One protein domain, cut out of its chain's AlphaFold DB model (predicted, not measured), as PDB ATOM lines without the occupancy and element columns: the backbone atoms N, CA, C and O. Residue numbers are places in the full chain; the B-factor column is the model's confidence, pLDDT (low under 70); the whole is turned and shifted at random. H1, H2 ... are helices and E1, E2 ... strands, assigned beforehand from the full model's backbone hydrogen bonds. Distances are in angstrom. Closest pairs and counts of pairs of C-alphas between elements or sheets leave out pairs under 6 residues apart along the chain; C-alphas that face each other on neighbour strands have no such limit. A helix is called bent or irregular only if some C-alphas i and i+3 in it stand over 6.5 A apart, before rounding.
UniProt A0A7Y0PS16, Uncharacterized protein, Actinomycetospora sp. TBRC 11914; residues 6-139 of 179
ATOM      1  N   ALA A   6     116.565 151.887 170.215       98.38
ATOM      2  CA  ALA A   6     115.307 152.621 170.285       98.38
ATOM      3  C   ALA A   6     115.378 153.908 169.454       98.38
ATOM      4  O   ALA A   6     116.423 154.553 169.390       98.38
ATOM      5  N   PHE A   7     114.253 154.304 168.852       97.75
ATOM      6  CA  PHE A   7     114.103 155.590 168.170       97.75
ATOM      7  C   PHE A   7     112.853 156.322 168.658       97.75
ATOM      8  O   PHE A   7     111.783 155.720 168.759       97.75
ATOM      9  N   PHE A   8     112.970 157.619 168.932       98.25
ATOM     10  CA  PHE A   8     111.847 158.482 169.312       98.25
ATOM     11  C   PHE A   8     112.152 159.952 168.986       98.25
ATOM     12  O   PHE A   8     113.296 160.331 168.781       98.25
ATOM     13  N   HIS A   9     111.129 160.805 168.872       97.69
ATOM     14  CA  HIS A   9     111.340 162.162 168.352       97.69
ATOM     15  C   HIS A   9     111.954 163.126 169.382       97.69
ATOM     16  O   HIS A   9     113.038 163.650 169.143       97.69
ATOM     17  N   HIS A  10     111.262 163.370 170.500       97.56
ATOM     18  CA  HIS A  10     111.665 164.345 171.523       97.56
ATOM     19  C   HIS A  10     112.827 163.828 172.372       97.56
ATOM     20  O   HIS A  10     112.834 162.671 172.775       97.56
ATOM     21  N   CYS A  11     113.800 164.682 172.675       98.25
ATOM     22  CA  CYS A  11     115.012 164.281 173.381       98.25
ATOM     23  C   CYS A  11     114.760 163.956 174.860       98.25
ATOM     24  O   CYS A  11     114.380 164.839 175.624       98.25
ATOM     25  N   ALA A  12     115.083 162.735 175.296       98.25
ATOM     26  CA  ALA A  12     115.155 162.402 176.723       98.25
ATOM     27  C   ALA A  12     116.384 163.055 177.377       98.25
ATOM     28  O   ALA A  12     116.351 163.464 178.538       98.25
ATOM     29  N   PHE A  13     117.472 163.173 176.615       98.12
ATOM     30  CA  PHE A  13     118.726 163.790 177.034       98.12
ATOM     31  C   PHE A  13     119.221 164.730 175.937       98.12
ATOM     32  O   PHE A  13     119.603 164.282 174.864       98.12
ATOM     33  N   ALA A  14     119.162 166.036 176.178       97.00
ATOM     34  CA  ALA A  14     119.755 167.058 175.317       97.00
ATOM     35  C   ALA A  14     120.153 168.314 176.105       97.00
ATOM     36  O   ALA A  14     119.561 168.624 177.148       97.00
ATOM     37  N   THR A  15     121.129 169.045 175.570       96.62
ATOM     38  CA  THR A  15     121.658 170.304 176.116       96.62
ATOM     39  C   THR A  15     121.418 171.510 175.204       96.62
ATOM     40  O   THR A  15     122.003 172.569 175.408       96.62
ATOM     41  N   SER A  16     120.513 171.412 174.219       95.69
ATOM     42  CA  SER A  16     120.110 172.580 173.417       95.69
ATOM     43  C   SER A  16     119.527 173.690 174.296       95.69
ATOM     44  O   SER A  16     118.750 173.425 175.216       95.69
ATOM     45  N   SER A  17     119.813 174.949 173.962       94.75
ATOM     46  CA  SER A  17     119.136 176.099 174.577       94.75
ATOM     47  C   SER A  17     117.687 176.254 174.116       94.75
ATOM     48  O   SER A  17     116.864 176.816 174.848       94.75
ATOM     49  N   THR A  18     117.354 175.727 172.931       93.12
ATOM     50  CA  THR A  18     116.002 175.819 172.356       93.12
ATOM     51  C   THR A  18     115.064 174.807 173.010       93.12
ATOM     52  O   THR A  18     114.079 175.204 173.637       93.12
ATOM     53  N   HIS A  19     115.417 173.519 172.965       93.69
ATOM     54  CA  HIS A  19     114.740 172.477 173.736       93.69
ATOM     55  C   HIS A  19     115.771 171.616 174.471       93.69
ATOM     56  O   HIS A  19     116.528 170.868 173.858       93.69
ATOM     57  N   GLY A  20     115.809 171.734 175.797       94.00
ATOM     58  CA  GLY A  20     116.620 170.869 176.646       94.00
ATOM     59  C   GLY A  20     116.064 169.447 176.678       94.00
ATOM     60  O   GLY A  20     115.451 168.956 175.731       94.00
ATOM     61  N   SER A  21     116.247 168.774 177.801       97.50
ATOM     62  CA  SER A  21     115.717 167.423 177.968       97.50
ATOM     63  C   SER A  21     114.221 167.452 178.263       97.50
ATOM     64  O   SER A  21     113.786 168.211 179.121       97.50
ATOM     65  N   ASP A  22     113.425 166.629 177.593       98.06
ATOM     66  CA  ASP A  22     112.006 166.475 177.909       98.06
ATOM     67  C   ASP A  22     111.853 165.583 179.151       98.06
ATOM     68  O   ASP A  22     112.194 164.396 179.125       98.06
ATOM     69  N   ALA A  23     111.367 166.154 180.258       97.25
ATOM     70  CA  ALA A  23     111.240 165.440 181.526       97.25
ATOM     71  C   ALA A  23     110.226 164.292 181.455       97.25
ATOM     72  O   ALA A  23     110.429 163.262 182.097       97.25
ATOM     73  N   GLY A  24     109.147 164.454 180.683       97.44
ATOM     74  CA  GLY A  24     108.115 163.432 180.530       97.44
ATOM     75  C   GLY A  24     108.645 162.233 179.752       97.44
ATOM     76  O   GLY A  24     108.516 161.095 180.205       97.44
ATOM     77  N   VAL A  25     109.317 162.493 178.627       97.94
ATOM     78  CA  VAL A  25     109.976 161.440 177.841       97.94
ATOM     79  C   VAL A  25     111.056 160.759 178.673       97.94
ATOM     80  O   VAL A  25     111.049 159.536 178.773       97.94
ATOM     81  N   ARG A  26     111.947 161.524 179.323       97.94
ATOM     82  CA  ARG A  26     113.014 160.972 180.169       97.94
ATOM     83  C   ARG A  26     112.455 160.062 181.263       97.94
ATOM     84  O   ARG A  26     112.935 158.941 181.400       97.94
ATOM     85  N   ALA A  27     111.440 160.513 182.003       97.62
ATOM     86  CA  ALA A  27     110.827 159.734 183.079       97.62
ATOM     87  C   ALA A  27     110.157 158.446 182.576       97.62
ATOM     88  O   ALA A  27     110.161 157.444 183.286       97.62
ATOM     89  N   ALA A  28     109.608 158.462 181.359       97.62
ATOM     90  CA  ALA A  28     108.974 157.293 180.765       97.62
ATOM     91  C   ALA A  28     109.990 156.274 180.226       97.62
ATOM     92  O   ALA A  28     109.798 155.075 180.406       97.62
ATOM     93  N   VAL A  29     111.052 156.729 179.551       98.06
ATOM     94  CA  VAL A  29     111.936 155.828 178.789       98.06
ATOM     95  C   VAL A  29     113.209 155.443 179.531       98.06
ATOM     96  O   VAL A  29     113.642 154.304 179.404       98.06
ATOM     97  N   ALA A  30     113.815 156.343 180.314       98.06
ATOM     98  CA  ALA A  30     115.118 156.071 180.928       98.06
ATOM     99  C   ALA A  30     115.086 154.881 181.910       98.06
ATOM    100  O   ALA A  30     115.949 154.015 181.781       98.06
ATOM    101  N   PRO A  31     114.080 154.739 182.803       98.19
ATOM    102  CA  PRO A  31     113.999 153.567 183.679       98.19
ATOM    103  C   PRO A  31     113.839 152.251 182.909       98.19
ATOM    104  O   PRO A  31     114.445 151.248 183.271       98.19
ATOM    105  N   LEU A  32     113.064 152.260 181.817       98.19
ATOM    106  CA  LEU A  32     112.884 151.083 180.964       98.19
ATOM    107  C   LEU A  32     114.178 150.735 180.224       98.19
ATOM    108  O   LEU A  32     114.509 149.568 180.057       98.19
ATOM    109  N   PHE A  33     114.925 151.739 179.771       98.38
ATOM    110  CA  PHE A  33     116.174 151.514 179.050       98.38
ATOM    111  C   PHE A  33     117.254 150.946 179.976       98.38
ATOM    112  O   PHE A  33     117.984 150.044 179.562       98.38
ATOM    113  N   ASP A  34     117.280 151.390 181.237       97.81
ATOM    114  CA  ASP A  34     118.104 150.798 182.293       97.81
ATOM    115  C   ASP A  34     117.685 149.341 182.588       97.81
ATOM    116  O   ASP A  34     118.540 148.454 182.631       97.81
ATOM    117  N   GLU A  35     116.383 149.067 182.744       96.44
ATOM    118  CA  GLU A  35     115.850 147.723 183.037       96.44
ATOM    119  C   GLU A  35     116.132 146.722 181.907       96.44
ATOM    120  O   GLU A  35     116.615 145.612 182.144       96.44
ATOM    121  N   PHE A  36     115.867 147.120 180.663       95.69
ATOM    122  CA  PHE A  36     115.975 146.244 179.498       95.69
ATOM    123  C   PHE A  36     117.345 146.293 178.813       95.69
ATOM    124  O   PHE A  36     117.552 145.589 177.822       95.69
ATOM    125  N   SER A  37     118.298 147.063 179.354       95.19
ATOM    126  CA  SER A  37     119.650 147.220 178.799       95.19
ATOM    127  C   SER A  37     119.621 147.606 177.313       95.19
ATOM    128  O   SER A  37     120.169 146.895 176.462       95.19
ATOM    129  N   VAL A  38     118.925 148.706 177.008       97.88
ATOM    130  CA  VAL A  38     118.937 149.313 175.669       97.88
ATOM    131  C   VAL A  38     120.346 149.825 175.378       97.88
ATOM    132  O   VAL A  38     120.982 150.447 176.224       97.88
ATOM    133  N   ASP A  39     120.864 149.540 174.184       97.94
ATOM    134  CA  ASP A  39     122.257 149.851 173.857       97.94
ATOM    135  C   ASP A  39     122.409 151.281 173.330       97.94
ATOM    136  O   ASP A  39     123.290 152.038 173.747       97.94
ATOM    137  N   LEU A  40     121.512 151.651 172.414       98.69
ATOM    138  CA  LEU A  40     121.534 152.915 171.693       98.69
ATOM    139  C   LEU A  40     120.121 153.496 171.595       98.69
ATOM    140  O   LEU A  40     119.179 152.823 171.175       98.69
ATOM    141  N   ALA A  41     119.993 154.773 171.925       98.81
ATOM    142  CA  ALA A  41     118.769 155.542 171.789       98.81
ATOM    143  C   ALA A  41     118.983 156.686 170.795       98.81
ATOM    144  O   ALA A  41     119.708 157.642 171.073       98.81
ATOM    145  N   LEU A  42     118.342 156.597 169.634       98.75
ATOM    146  CA  LEU A  42     118.357 157.639 168.615       98.75
ATOM    147  C   LEU A  42     117.173 158.585 168.825       98.75
ATOM    148  O   LEU A  42     116.017 158.166 168.886       98.75
ATOM    149  N   GLN A  43     117.467 159.876 168.905       98.44
ATOM    150  CA  GLN A  43     116.480 160.931 169.102       98.44
ATOM    151  C   GLN A  43     116.664 162.064 168.091       98.44
ATOM    152  O   GLN A  43     117.752 162.281 167.561       98.44
ATOM    153  N   GLY A  44     115.575 162.772 167.795       96.88
ATOM    154  CA  GLY A  44     115.551 163.876 166.838       96.88
ATOM    155  C   GLY A  44     115.238 165.198 167.524       96.88
ATOM    156  O   GLY A  44     115.829 165.517 168.550       96.88
ATOM    157  N   HIS A  45     114.283 165.936 166.950       97.69
ATOM    158  CA  HIS A  45     113.711 167.189 167.456       97.69
ATOM    159  C   HIS A  45     114.675 168.381 167.494       97.69
ATOM    160  O   HIS A  45     114.412 169.395 166.850       97.69
ATOM    161  N   ASN A  46     115.802 168.266 168.192       97.69
ATOM    162  CA  ASN A  46     116.802 169.321 168.247       97.69
ATOM    163  C   ASN A  46     117.648 169.351 166.978       97.69
ATOM    164  O   ASN A  46     118.236 168.347 166.589       97.69
ATOM    165  N   HIS A  47     117.733 170.519 166.339       97.81
ATOM    166  CA  HIS A  47     118.436 170.704 165.067       97.81
ATOM    167  C   HIS A  47     119.955 170.837 165.252       97.81
ATOM    168  O   HIS A  47     120.561 171.841 164.880       97.81
ATOM    169  N   GLN A  48     120.551 169.832 165.883       96.75
ATOM    170  CA  GLN A  48     121.971 169.720 166.194       96.75
ATOM    171  C   GLN A  48     122.329 168.243 166.397       96.75
ATOM    172  O   GLN A  48     121.440 167.398 166.540       96.75
ATOM    173  N   TYR A  49     123.626 167.944 166.413       98.31
ATOM    174  CA  TYR A  49     124.129 166.648 166.845       98.31
ATOM    175  C   TYR A  49     124.605 166.719 168.296       98.31
ATOM    176  O   TYR A  49     125.368 167.615 168.664       98.31
ATOM    177  N   GLU A  50     124.181 165.755 169.105       98.19
ATOM    178  CA  GLU A  50     124.658 165.573 170.471       98.19
ATOM    179  C   GLU A  50     124.683 164.086 170.818       98.19
ATOM    180  O   GLU A  50     123.662 163.411 170.714       98.19
ATOM    181  N   ARG A  51     125.828 163.572 171.261       98.44
ATOM    182  CA  ARG A  51     125.954 162.217 171.799       98.44
ATOM    183  C   ARG A  51     126.320 162.274 173.269       98.44
ATOM    184  O   ARG A  51     127.232 163.004 173.668       98.44
ATOM    185  N   SER A  52     125.636 161.454 174.053       98.50
ATOM    186  CA  SER A  52     125.940 161.284 175.458       98.50
ATOM    187  C   SER A  52     127.089 160.294 175.700       98.50
ATOM    188  O   SER A  52     127.398 159.429 174.879       98.50
ATOM    189  N   ASN A  53     127.678 160.376 176.885       98.44
ATOM    190  CA  ASN A  53     128.249 159.227 177.574       98.44
ATOM    191  C   ASN A  53     127.176 158.144 177.772       98.44
ATOM    192  O   ASN A  53     125.982 158.460 177.727       98.44
ATOM    193  N   PRO A  54     127.546 156.878 178.006       98.44
ATOM    194  CA  PRO A  54     126.577 155.896 178.468       98.44
ATOM    195  C   PRO A  54     125.955 156.360 179.787       98.44
ATOM    196  O   PRO A  54     126.652 156.685 180.754       98.44
ATOM    197  N   ILE A  55     124.627 156.431 179.794       98.56
ATOM    198  CA  ILE A  55     123.840 156.901 180.923       98.56
ATOM    199  C   ILE A  55     123.206 155.706 181.618       98.56
ATOM    200  O   ILE A  55     122.593 154.852 180.977       98.56
ATOM    201  N   ARG A  56     123.314 155.702 182.947       96.88
ATOM    202  CA  ARG A  56     122.567 154.820 183.840       96.88
ATOM    203  C   ARG A  56     122.087 155.627 185.036       96.88
ATOM    204  O   ARG A  56     122.840 156.439 185.572       96.88
ATOM    205  N   PHE A  57     120.830 155.455 185.438       95.44
ATOM    206  CA  PHE A  57     120.223 156.227 186.529       95.44
ATOM    207  C   PHE A  57     120.349 157.755 186.346       95.44
ATOM    208  O   PHE A  57     120.511 158.509 187.306       95.44
ATOM    209  N   GLY A  58     120.291 158.222 185.093       94.94
ATOM    210  CA  GLY A  58     120.319 159.647 184.738       94.94
ATOM    211  C   GLY A  58     121.686 160.339 184.827       94.94
ATOM    212  O   GLY A  58     121.744 161.559 184.668       94.94
ATOM    213  N   ARG A  59     122.774 159.599 185.063       95.50
ATOM    214  CA  ARG A  59     124.155 160.111 185.109       95.50
ATOM    215  C   ARG A  59     125.050 159.337 184.152       95.50
ATOM    216  O   ARG A  59     124.727 158.205 183.790       95.50
ATOM    217  N   SER A  60     126.188 159.920 183.789       97.12
ATOM    218  CA  SER A  60     127.257 159.160 183.139       97.12
ATOM    219  C   SER A  60     127.739 158.044 184.058       97.12
ATOM    220  O   SER A  60     128.106 158.300 185.203       97.12
ATOM    221  N   SER A  61     127.795 156.815 183.558       97.00
ATOM    222  CA  SER A  61     128.482 155.726 184.266       97.00
ATOM    223  C   SER A  61     129.995 155.763 184.037       97.00
ATOM    224  O   SER A  61     130.778 155.466 184.937       97.00
ATOM    225  N   VAL A  62     130.405 156.156 182.830       96.94
ATOM    226  CA  VAL A  62     131.793 156.302 182.389       96.94
ATOM    227  C   VAL A  62     131.868 157.365 181.292       96.94
ATOM    228  O   VAL A  62     130.903 157.587 180.565       96.94
ATOM    229  N   GLN A  63     133.014 158.039 181.165       96.44
ATOM    230  CA  GLN A  63     133.265 158.966 180.057       96.44
ATOM    231  C   GLN A  63     133.574 158.188 178.767       96.44
ATOM    232  O   GLN A  63     134.347 157.231 178.787       96.44
ATOM    233  N   ALA A  64     133.009 158.617 177.641       97.31
ATOM    234  CA  ALA A  64     133.099 157.948 176.345       97.31
ATOM    235  C   ALA A  64     133.488 158.938 175.226       97.31
ATOM    236  O   ALA A  64     132.680 159.200 174.323       97.31
ATOM    237  N   PRO A  65     134.711 159.508 175.266       96.56
ATOM    238  CA  PRO A  65     135.192 160.450 174.252       96.56
ATOM    239  C   PRO A  65     135.205 159.840 172.839       96.56
ATOM    240  O   PRO A  65     134.957 158.651 172.655       96.56
ATOM    241  N   ASP A  66     135.489 160.655 171.820       97.44
ATOM    242  CA  ASP A  66     135.651 160.170 170.440       97.44
ATOM    243  C   ASP A  66     136.608 158.964 170.370       97.44
ATOM    244  O   ASP A  66     137.705 158.982 170.930       97.44
ATOM    245  N   GLY A  67     136.165 157.905 169.697       98.12
ATOM    246  CA  GLY A  67     136.875 156.634 169.565       98.12
ATOM    247  C   GLY A  67     136.709 155.670 170.744       98.12
ATOM    248  O   GLY A  67     137.276 154.578 170.699       98.12
ATOM    249  N   ALA A  68     135.947 156.027 171.782       98.25
ATOM    250  CA  ALA A  68     135.739 155.159 172.936       98.25
ATOM    251  C   ALA A  68     134.979 153.871 172.586       98.25
ATOM    252  O   ALA A  68     134.192 153.804 171.638       98.25
ATOM    253  N   THR A  69     135.201 152.851 173.413       98.38
ATOM    254  CA  THR A  69     134.416 151.616 173.432       98.38
ATOM    255  C   THR A  69     133.597 151.570 174.715       98.38
ATOM    256  O   THR A  69     134.141 151.767 175.798       98.38
ATOM    257  N   VAL A  70     132.301 151.308 174.583       97.81
ATOM    258  CA  VAL A  70     131.296 151.295 175.648       97.81
ATOM    259  C   VAL A  70     130.669 149.908 175.722       97.81
ATOM    260  O   VAL A  70     130.500 149.233 174.705       97.81
ATOM    261  N   ARG A  71     130.303 149.471 176.924       96.62
ATOM    262  CA  ARG A  71     129.639 148.191 177.188       96.62
ATOM    263  C   ARG A  71     128.247 148.452 177.746       96.62
ATOM    264  O   ARG A  71     128.108 148.562 178.960       96.62
ATOM    265  N   PRO A  72     127.193 148.534 176.917       95.62
ATOM    266  CA  PRO A  72     125.894 149.005 177.402       95.62
ATOM    267  C   PRO A  72     125.297 148.168 178.537       95.62
ATOM    268  O   PRO A  72     124.635 148.702 179.427       95.62
ATOM    269  N   GLU A  73     125.606 146.866 178.577       92.94
ATOM    270  CA  GLU A  73     125.172 145.970 179.656       92.94
ATOM    271  C   GLU A  73     125.640 146.429 181.049       92.94
ATOM    272  O   GLU A  73     124.908 146.245 182.025       92.94
ATOM    273  N   THR A  74     126.811 147.065 181.158       94.62
ATOM    274  CA  THR A  74     127.358 147.595 182.423       94.62
ATOM    275  C   THR A  74     127.292 149.112 182.504       94.62
ATOM    276  O   THR A  74     126.959 149.659 183.551       94.62
ATOM    277  N   ASP A  75     127.548 149.786 181.390       97.69
ATOM    278  CA  ASP A  75     127.735 151.229 181.337       97.69
ATOM    279  C   ASP A  75     126.382 151.941 181.137       97.69
ATOM    280  O   ASP A  75     126.175 153.060 181.592       97.69
ATOM    281  N   GLY A  76     125.393 151.281 180.539       97.94
ATOM    282  CA  GLY A  76     124.079 151.864 180.263       97.94
ATOM    283  C   GLY A  76     123.928 152.389 178.837       97.94
ATOM    284  O   GLY A  76     124.741 152.113 177.954       97.94
ATOM    285  N   THR A  77     122.836 153.113 178.605       98.75
ATOM    286  CA  THR A  77     122.386 153.471 177.254       98.75
ATOM    287  C   THR A  77     123.151 154.675 176.718       98.75
ATOM    288  O   THR A  77     123.267 155.696 177.396       98.75
ATOM    289  N   THR A  78     123.620 154.604 175.472       98.81
ATOM    290  CA  THR A  78     124.126 155.792 174.766       98.81
ATOM    291  C   THR A  78     122.966 156.498 174.066       98.81
ATOM    292  O   THR A  78     122.278 155.892 173.246       98.81
ATOM    293  N   TYR A  79     122.745 157.779 174.360       98.81
ATOM    294  CA  TYR A  79     121.724 158.604 173.713       98.81
ATOM    295  C   TYR A  79     122.364 159.493 172.651       98.81
ATOM    296  O   TYR A  79     123.419 160.088 172.871       98.81
ATOM    297  N   VAL A  80     121.716 159.599 171.493       98.81
ATOM    298  CA  VAL A  80     122.205 160.400 170.370       98.81
ATOM    299  C   VAL A  80     121.072 161.243 169.815       98.81
ATOM    300  O   VAL A  80     120.152 160.724 169.184       98.81
ATOM    301  N   CYS A  81     121.148 162.554 170.023       98.62
ATOM    302  CA  CYS A  81     120.397 163.514 169.235       98.62
ATOM    303  C   CYS A  81     121.051 163.667 167.863       98.62
ATOM    304  O   CYS A  81     122.187 164.118 167.753       98.62
ATOM    305  N   VAL A  82     120.322 163.294 166.816       97.69
ATOM    306  CA  VAL A  82     120.715 163.446 165.412       97.69
ATOM    307  C   VAL A  82     119.581 164.129 164.640       97.69
ATOM    308  O   VAL A  82     119.050 163.627 163.654       97.69
ATOM    309  N   GLY A  83     119.143 165.294 165.128       97.56
ATOM    310  CA  GLY A  83     118.114 166.105 164.466       97.56
ATOM    311  C   GLY A  83     118.675 167.146 163.487       97.56
ATOM    312  O   GLY A  83     117.917 167.944 162.937       97.56
ATOM    313  N   SER A  84     119.985 167.138 163.230       96.00
ATOM    314  CA  SER A  84     120.699 168.055 162.330       96.00
ATOM    315  C   SER A  84     120.551 167.723 160.834       96.00
ATOM    316  O   SER A  84     121.471 167.916 160.047       96.00
ATOM    317  N   GLY A  85     119.382 167.255 160.396       94.56
ATOM    318  CA  GLY A  85     119.170 166.778 159.021       94.56
ATOM    319  C   GLY A  85     118.926 167.852 157.947       94.56
ATOM    320  O   GLY A  85     118.731 167.488 156.791       94.56
ATOM    321  N   GLY A  86     118.878 169.149 158.291       93.50
ATOM    322  CA  GLY A  86     118.737 170.226 157.288       93.50
ATOM    323  C   GLY A  86     117.867 171.436 157.662       93.50
ATOM    324  O   GLY A  86     117.804 172.401 156.904       93.50
ATOM    325  N   ARG A  87     117.183 171.437 158.815       96.06
ATOM    326  CA  ARG A  87     116.476 172.634 159.323       96.06
ATOM    327  C   ARG A  87     117.465 173.659 159.910       96.06
ATOM    328  O   ARG A  87     118.588 173.283 160.234       96.06
ATOM    329  N   PRO A  88     117.085 174.944 160.067       96.44
ATOM    330  CA  PRO A  88     117.928 175.918 160.755       96.44
ATOM    331  C   PRO A  88     118.365 175.414 162.130       96.44
ATOM    332  O   PRO A  88     117.542 174.917 162.903       96.44
ATOM    333  N   ARG A  89     119.666 175.536 162.389       95.06
ATOM    334  CA  ARG A  89     120.329 175.026 163.587       95.06
ATOM    335  C   ARG A  89     119.791 175.693 164.846       95.06
ATOM    336  O   ARG A  89     119.462 176.880 164.835       95.06
ATOM    337  N   TYR A  90     119.745 174.925 165.925       95.88
ATOM    338  CA  TYR A  90     119.562 175.476 167.268       95.88
ATOM    339  C   TYR A  90     120.900 175.955 167.838       95.88
ATOM    340  O   TYR A  90     121.900 176.018 167.125       95.88
ATOM    341  N   GLY A  91     120.897 176.371 169.103       95.19
ATOM    342  CA  GLY A  91     122.094 176.803 169.813       95.19
ATOM    343  C   GLY A  91     122.357 175.971 171.057       95.19
ATOM    344  O   GLY A  91     121.456 175.331 171.609       95.19
ATOM    345  N   TRP A  92     123.593 176.051 171.535       95.31
ATOM    346  CA  TRP A  92     123.948 175.595 172.871       95.31
ATOM    347  C   TRP A  92     123.494 176.593 173.937       95.31
ATOM    348  O   TRP A  92     123.025 177.698 173.641       95.31
ATOM    349  N   GLN A  93     123.597 176.167 175.191       94.62
ATOM    350  CA  GLN A  93     123.407 177.015 176.366       94.62
ATOM    351  C   GLN A  93     124.503 178.092 176.424       94.62
ATOM    352  O   GLN A  93     125.522 177.972 175.741       94.62
ATOM    353  N   PRO A  94     124.315 179.170 177.203       92.31
ATOM    354  CA  PRO A  94     125.347 180.189 177.354       92.31
ATOM    355  C   PRO A  94     126.693 179.578 177.769       92.31
ATOM    356  O   PRO A  94     126.739 178.775 178.695       92.31
ATOM    357  N   ASN A  95     127.768 179.999 177.098       90.62
ATOM    358  CA  ASN A  95     129.148 179.525 177.288       90.62
ATOM    359  C   ASN A  95     129.404 178.059 176.906       90.62
ATOM    360  O   ASN A  95     130.506 177.567 177.103       90.62
ATOM    361  N   GLU A  96     128.430 177.369 176.319       93.50
ATOM    362  CA  GLU A  96     128.629 176.021 175.805       93.50
ATOM    363  C   GLU A  96     128.971 176.059 174.314       93.50
ATOM    364  O   GLU A  96     128.394 176.816 173.530       93.50
ATOM    365  N   THR A  97     129.929 175.226 173.911       94.81
ATOM    366  CA  THR A  97     130.455 175.191 172.540       94.81
ATOM    367  C   THR A  97     130.505 173.772 171.983       94.81
ATOM    368  O   THR A  97     130.403 172.782 172.717       94.81
ATOM    369  N   ASP A  98     130.654 173.672 170.664       95.88
ATOM    370  CA  ASP A  98     130.899 172.406 169.978       95.88
ATOM    371  C   ASP A  98     132.053 171.622 170.611       95.88
ATOM    372  O   ASP A  98     133.054 172.196 171.033       95.88
ATOM    373  N   ARG A  99     131.912 170.295 170.628       96.12
ATOM    374  CA  ARG A  99     132.903 169.347 171.141       96.12
ATOM    375  C   ARG A  99     132.900 168.103 170.267       96.12
ATOM    376  O   ARG A  99     132.054 167.235 170.431       96.12
ATOM    377  N   TYR A 100     133.832 168.005 169.335       96.25
ATOM    378  CA  TYR A 100     133.925 166.891 168.397       96.25
ATOM    379  C   TYR A 100     135.378 166.664 167.956       96.25
ATOM    380  O   TYR A 100     136.290 167.419 168.307       96.25
ATOM    381  N   ARG A 101     135.626 165.605 167.182       96.88
ATOM    382  CA  ARG A 101     136.949 165.297 166.633       96.88
ATOM    383  C   ARG A 101     137.503 166.483 165.845       96.88
ATOM    384  O   ARG A 101     136.959 166.883 164.819       96.88
ATOM    385  N   GLY A 102     138.635 167.007 166.300       92.62
ATOM    386  CA  GLY A 102     139.306 168.144 165.668       92.62
ATOM    387  C   GLY A 102     138.809 169.518 166.125       92.62
ATOM    388  O   GLY A 102     139.375 170.518 165.695       92.62
ATOM    389  N   SER A 103     137.811 169.594 167.009       92.00
ATOM    390  CA  SER A 103     137.454 170.832 167.701       92.00
ATOM    391  C   SER A 103     136.755 170.525 169.015       92.00
ATOM    392  O   SER A 103     135.575 170.183 169.048       92.00
ATOM    393  N   THR A 104     137.475 170.670 170.120       86.75
ATOM    394  CA  THR A 104     136.843 170.627 171.435       86.75
ATOM    395  C   THR A 104     136.172 171.950 171.777       86.75
ATOM    396  O   THR A 104     135.398 171.964 172.702       86.75
ATOM    397  N   GLY A 105     136.443 173.067 171.102       83.62
ATOM    398  CA  GLY A 105     135.987 174.377 171.579       83.62
ATOM    399  C   GLY A 105     136.700 174.823 172.875       83.62
ATOM    400  O   GLY A 105     137.203 173.988 173.632       83.62
ATOM    401  N   PRO A 106     136.811 176.140 173.123       83.88
ATOM    402  CA  PRO A 106     137.513 176.673 174.295       83.88
ATOM    403  C   PRO A 106     136.782 176.390 175.614       83.88
ATOM    404  O   PRO A 106     137.430 176.258 176.647       83.88
ATOM    405  N   ASP A 107     135.458 176.239 175.552       81.31
ATOM    406  CA  ASP A 107     134.585 176.148 176.724       81.31
ATOM    407  C   ASP A 107     133.820 174.816 176.786       81.31
ATOM    408  O   ASP A 107     132.805 174.713 177.471       81.31
ATOM    409  N   SER A 108     134.250 173.771 176.061       77.31
ATOM    410  CA  SER A 108     133.590 172.469 176.216       77.31
ATOM    411  C   SER A 108     134.053 171.736 177.475       77.31
ATOM    412  O   SER A 108     135.113 171.109 177.551       77.31
ATOM    413  N   GLY A 109     133.211 171.808 178.500       76.19
ATOM    414  CA  GLY A 109     133.317 170.984 179.694       76.19
ATOM    415  C   GLY A 109     132.830 169.553 179.460       76.19
ATOM    416  O   GLY A 109     132.262 169.219 178.418       76.19
ATOM    417  N   VAL A 110     133.101 168.683 180.436       74.81
ATOM    418  CA  VAL A 110     132.331 167.437 180.627       74.81
ATOM    419  C   VAL A 110     131.074 167.692 181.459       74.81
ATOM    420  O   VAL A 110     130.088 166.982 181.304       74.81
ATOM    421  N   GLU A 111     131.098 168.732 182.297       90.38
ATOM    422  CA  GLU A 111     129.913 169.274 182.950       90.38
ATOM    423  C   GLU A 111     129.324 170.383 182.085       90.38
ATOM    424  O   GLU A 111     130.038 171.294 181.671       90.38
ATOM    425  N   VAL A 112     128.029 170.280 181.811       92.81
ATOM    426  CA  VAL A 112     127.291 171.171 180.922       92.81
ATOM    427  C   VAL A 112     126.063 171.684 181.656       92.81
ATOM    428  O   VAL A 112     125.296 170.910 182.239       92.81
ATOM    429  N   VAL A 113     125.852 172.998 181.624       92.81
ATOM    430  CA  VAL A 113     124.607 173.590 182.129       92.81
ATOM    431  C   VAL A 113     123.486 173.267 181.150       92.81
ATOM    432  O   VAL A 113     123.667 173.371 179.945       92.81
ATOM    433  N   SER A 114     122.315 172.872 181.645       95.12
ATOM    434  CA  SER A 114     121.142 172.558 180.828       95.12
ATOM    435  C   SER A 114     119.845 172.785 181.616       95.12
ATOM    436  O   SER A 114     119.818 173.445 182.655       95.12
ATOM    437  N   PHE A 115     118.734 172.269 181.101       96.12
ATOM    438  CA  PHE A 115     117.460 172.214 181.797       96.12
ATOM    439  C   PHE A 115     116.627 171.011 181.349       96.12
ATOM    440  O   PHE A 115     116.770 170.497 180.234       96.12
ATOM    441  N   GLN A 116     115.690 170.617 182.209       97.12
ATOM    442  CA  GLN A 116     114.595 169.717 181.875       97.12
ATOM    443  C   GLN A 116     113.308 170.518 181.647       97.12
ATOM    444  O   GLN A 116     112.903 171.320 182.490       97.12
ATOM    445  N   ALA A 117     112.663 170.318 180.502       96.06
ATOM    446  CA  ALA A 117     111.363 170.886 180.182       96.06
ATOM    447  C   ALA A 117     110.254 170.001 180.767       96.06
ATOM    448  O   ALA A 117     110.167 168.819 180.443       96.06
ATOM    449  N   THR A 118     109.399 170.573 181.618       93.56
ATOM    450  CA  THR A 118     108.226 169.885 182.206       93.56
ATOM    451  C   THR A 118     106.896 170.342 181.600       93.56
ATOM    452  O   THR A 118     105.826 169.908 182.014       93.56
ATOM    453  N   GLY A 119     106.958 171.232 180.612       88.38
ATOM    454  CA  GLY A 119     105.830 171.789 179.880       88.38
ATOM    455  C   GLY A 119     106.319 172.842 178.886       88.38
ATOM    456  O   GLY A 119     107.521 173.002 178.686       88.38
ATOM    457  N   ALA A 120     105.397 173.597 178.284       82.19
ATOM    458  CA  ALA A 120     105.741 174.564 177.236       82.19
ATOM    459  C   ALA A 120     106.645 175.719 177.718       82.19
ATOM    460  O   ALA A 120     107.438 176.245 176.941       82.19
ATOM    461  N   THR A 121     106.526 176.125 178.984       86.81
ATOM    462  CA  THR A 121     107.241 177.290 179.539       86.81
ATOM    463  C   THR A 121     108.087 176.966 180.767       86.81
ATOM    464  O   THR A 121     108.996 177.726 181.099       86.81
ATOM    465  N   THR A 122     107.821 175.846 181.441       94.00
ATOM    466  CA  THR A 122     108.506 175.481 182.683       94.00
ATOM    467  C   THR A 122     109.805 174.742 182.389       94.00
ATOM    468  O   THR A 122     109.808 173.693 181.740       94.00
ATOM    469  N   LYS A 123     110.906 175.286 182.913       95.44
ATOM    470  CA  LYS A 123     112.254 174.723 182.818       95.44
ATOM    471  C   LYS A 123     112.807 174.509 184.223       95.44
ATOM    472  O   LYS A 123     112.831 175.445 185.019       95.44
ATOM    473  N   ILE A 124     113.256 173.294 184.515       95.75
ATOM    474  CA  ILE A 124     113.983 172.962 185.741       95.75
ATOM    475  C   ILE A 124     115.474 172.977 185.395       95.75
ATOM    476  O   ILE A 124     115.868 172.194 184.529       95.75
ATOM    477  N   PRO A 125     116.297 173.849 186.006       95.75
ATOM    478  CA  PRO A 125     117.738 173.858 185.770       95.75
ATOM    479  C   PRO A 125     118.363 172.479 186.000       95.75
ATOM    480  O   PRO A 125     117.990 171.775 186.937       95.75
ATOM    481  N   ASP A 126     119.310 172.110 185.145       94.00
ATOM    482  CA  ASP A 126     120.031 170.840 185.203       94.00
ATOM    483  C   ASP A 126     121.530 171.104 185.005       94.00
ATOM    484  O   ASP A 126     121.924 172.022 184.284       94.00
ATOM    485  N   ALA A 127     122.364 170.299 185.649       92.56
ATOM    486  CA  ALA A 127     123.805 170.271 185.433       92.56
ATOM    487  C   ALA A 127     124.172 168.823 185.129       92.56
ATOM    488  O   ALA A 127     123.896 167.917 185.926       92.56
ATOM    489  N   VAL A 128     124.713 168.604 183.934       94.88
ATOM    490  CA  VAL A 128     124.847 167.266 183.361       94.88
ATOM    491  C   VAL A 128     126.299 166.927 183.087       94.88
ATOM    492  O   VAL A 128     127.042 167.764 182.599       94.88
ATOM    493  N   ASP A 129     126.681 165.686 183.363       95.06
ATOM    494  CA  ASP A 129     128.036 165.151 183.159       95.06
ATOM    495  C   ASP A 129     128.166 164.306 181.877       95.06
ATOM    496  O   ASP A 129     129.222 163.737 181.586       95.06
ATOM    497  N   TRP A 130     127.050 164.154 181.154       96.69
ATOM    498  CA  TRP A 130     126.888 163.151 180.109       96.69
ATOM    499  C   TRP A 130     126.975 163.694 178.695       96.69
ATOM    500  O   TRP A 130     127.099 162.891 177.784       96.69
ATOM    501  N   SER A 131     126.927 165.003 178.457       96.88
ATOM    502  CA  SER A 131     127.011 165.552 177.095       96.88
ATOM    503  C   SER A 131     128.451 165.465 176.570       96.88
ATOM    504  O   SER A 131     129.294 166.293 176.910       96.88
ATOM    505  N   GLN A 132     128.743 164.475 175.721       96.69
ATOM    506  CA  GLN A 132     130.116 164.082 175.397       96.69
ATOM    507  C   GLN A 132     130.610 164.582 174.039       96.69
ATOM    508  O   GLN A 132     131.765 165.006 173.935       96.69
ATOM    509  N   ALA A 133     129.767 164.521 173.009       97.19
ATOM    510  CA  ALA A 133     130.069 165.073 171.694       97.19
ATOM    511  C   ALA A 133     128.925 165.975 171.231       97.19
ATOM    512  O   ALA A 133     127.761 165.632 171.407       97.19
ATOM    513  N   ARG A 134     129.259 167.133 170.664       96.69
ATOM    514  CA  ARG A 134     128.335 168.219 170.319       96.69
ATOM    515  C   ARG A 134     128.753 168.879 169.016       96.69
ATOM    516  O   ARG A 134     129.930 169.205 168.857       96.69
ATOM    517  N   TYR A 135     127.800 169.109 168.120       97.25
ATOM    518  CA  TYR A 135     128.052 169.788 166.852       97.25
ATOM    519  C   TYR A 135     126.826 170.567 166.351       97.25
ATOM    520  O   TYR A 135     125.766 169.980 166.109       97.25
ATOM    521  N   LEU A 136     126.977 171.887 166.173       94.56
ATOM    522  CA  LEU A 136     125.979 172.787 165.576       94.56
ATOM    523  C   LEU A 136     126.155 172.898 164.063       94.56
ATOM    524  O   LEU A 136     126.219 173.996 163.514       94.56
ATOM    525  N   ASP A 137     126.215 171.774 163.363       95.62
ATOM    526  CA  ASP A 137     125.974 171.781 161.928       95.62
ATOM    527  C   ASP A 137     125.350 170.477 161.449       95.62
ATOM    528  O   ASP A 137     125.014 169.588 162.239       95.62
ATOM    529  N   TYR A 138     125.135 170.400 160.142       97.94
ATOM    530  CA  TYR A 138     124.502 169.263 159.505       97.94
ATOM    531  C   TYR A 138     125.361 168.009 159.602       97.94
ATOM    532  O   TYR A 138     126.526 167.979 159.201       97.94
ATOM    533  N   ALA A 139     124.759 166.954 160.143       97.81
ATOM    534  CA  ALA A 139     125.394 165.661 160.284       97.81
ATOM    535  C   ALA A 139     124.354 164.542 160.253       97.81
ATOM    536  O   ALA A 139     123.172 164.742 160.532       97.81
TER     537      ALA A 139
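This is residues 6 to 139 of the 179 residues of an uncharacterized protein of Actinomycetospora sp. TBRC 11914 (UniProt A0A7Y0PS16). A twisted sheet of five short strands, E1, E2, E5, E3 and E8, forms a wall, with helix H1 packed on it, and part of the loop of residues 9 to 22 lies between this sheet and a separate hairpin, E6 and E7. E4 and the small helix H2 lie far from the middle, and residues 83 to 111 make a long link from the sheet to the hairpin. The printed part has 134 residues, with two named helices and eight named strands in the order E1 H1 E2 E3 E4 H2 E5 E6 E7 E8. The five-stranded sheet, in the order E1, E2, E5, E3, E8, is mixed; the class is mixed, helices and strands, though under half of the residues, 59 of 134, are in named elements. The whole is compact and rounded, with a radius of gyration of the C-alphas of 13.5 A and spans of 36 by 35 by 27 A.

E1 is residues 6 to 8, 6.9 A long, and C-alpha 6 is at (115.307, 152.621, 170.285). H1 is residues 23 to 36, 19.9 A long, from C-alpha 23 at (111.240, 165.440, 181.526). It is irregular, but only just: C-alphas 28 and 31 are 6.9 A apart. E2 is residues 40 to 43, 9.8 A long. E3, the longest strand, is residues 49 to 56, 20.8 A long, and bends by 55 degrees at residue 53. E4 is residues 68 to 70, H2 residues 72 to 75 and E5 residues 77 to 82, the last 15.6 A long. E6, residues 112 to 117, spans 15.9 A, and E7, residues 123 to 128, spans 14.6 A. E8, residues 131 to 135, is 11.1 A long and ends with C-alpha 135 at (128.052, 169.788, 166.852).

In the five-stranded sheet E1 and E8 are the edge strands. E1 and E2 are parallel at 11 degrees, with N 42 and O 6 at 2.8 A, within hydrogen-bond range. E1, H1 and E2 form a strand-helix-strand unit, two parallel neighbour strands with a helix between them in the chain, and its crossover is right-handed. E2 and E5 are parallel at 30 degrees, with N 43 and O 80 at 2.8 A. E5 and E3 are antiparallel at 167 degrees, with N 81 and O 50 at 2.7 A. E3 and E8 are antiparallel at 170 degrees, with N 51 and O 133 at 2.8 A. H1 is on this sheet, only just at the sheet's level with a height over the sheet of 3.9 A; its closest C-alphas to E3 are those of Asp 34 and Arg 56, 6.2 A apart. H2 only grazes the sheet with residues 72 to 75; its closest C-alphas to E3 are those of Asp 75 and Pro 54, at 5.6 A. E4 pairs with no named strand. The hairpin of E6 and E7 is antiparallel at 146 degrees, with N 114 and O 126 at 2.8 A. Residues 21 to 22 pair with residues 116 to 117 of E6, parallel, and the closest C-alphas of H1 and E6 are those of Ala 23 and Gln 116, 5.4 A apart. In H1, 8 of 10 O i to N i+4 pairs are within hydrogen-bond range; H2 is too short for such a pair.

The C-alphas farthest apart are those of Thr 69 and Thr 121, at 37.9 A. The printed part has no cut. The links E1 to H1, E3 to E4 and E5 to E6 are long, with 14, 11 and 29 residues. The mean pLDDT of the printed part is 95.4, and no printed residue is under 70.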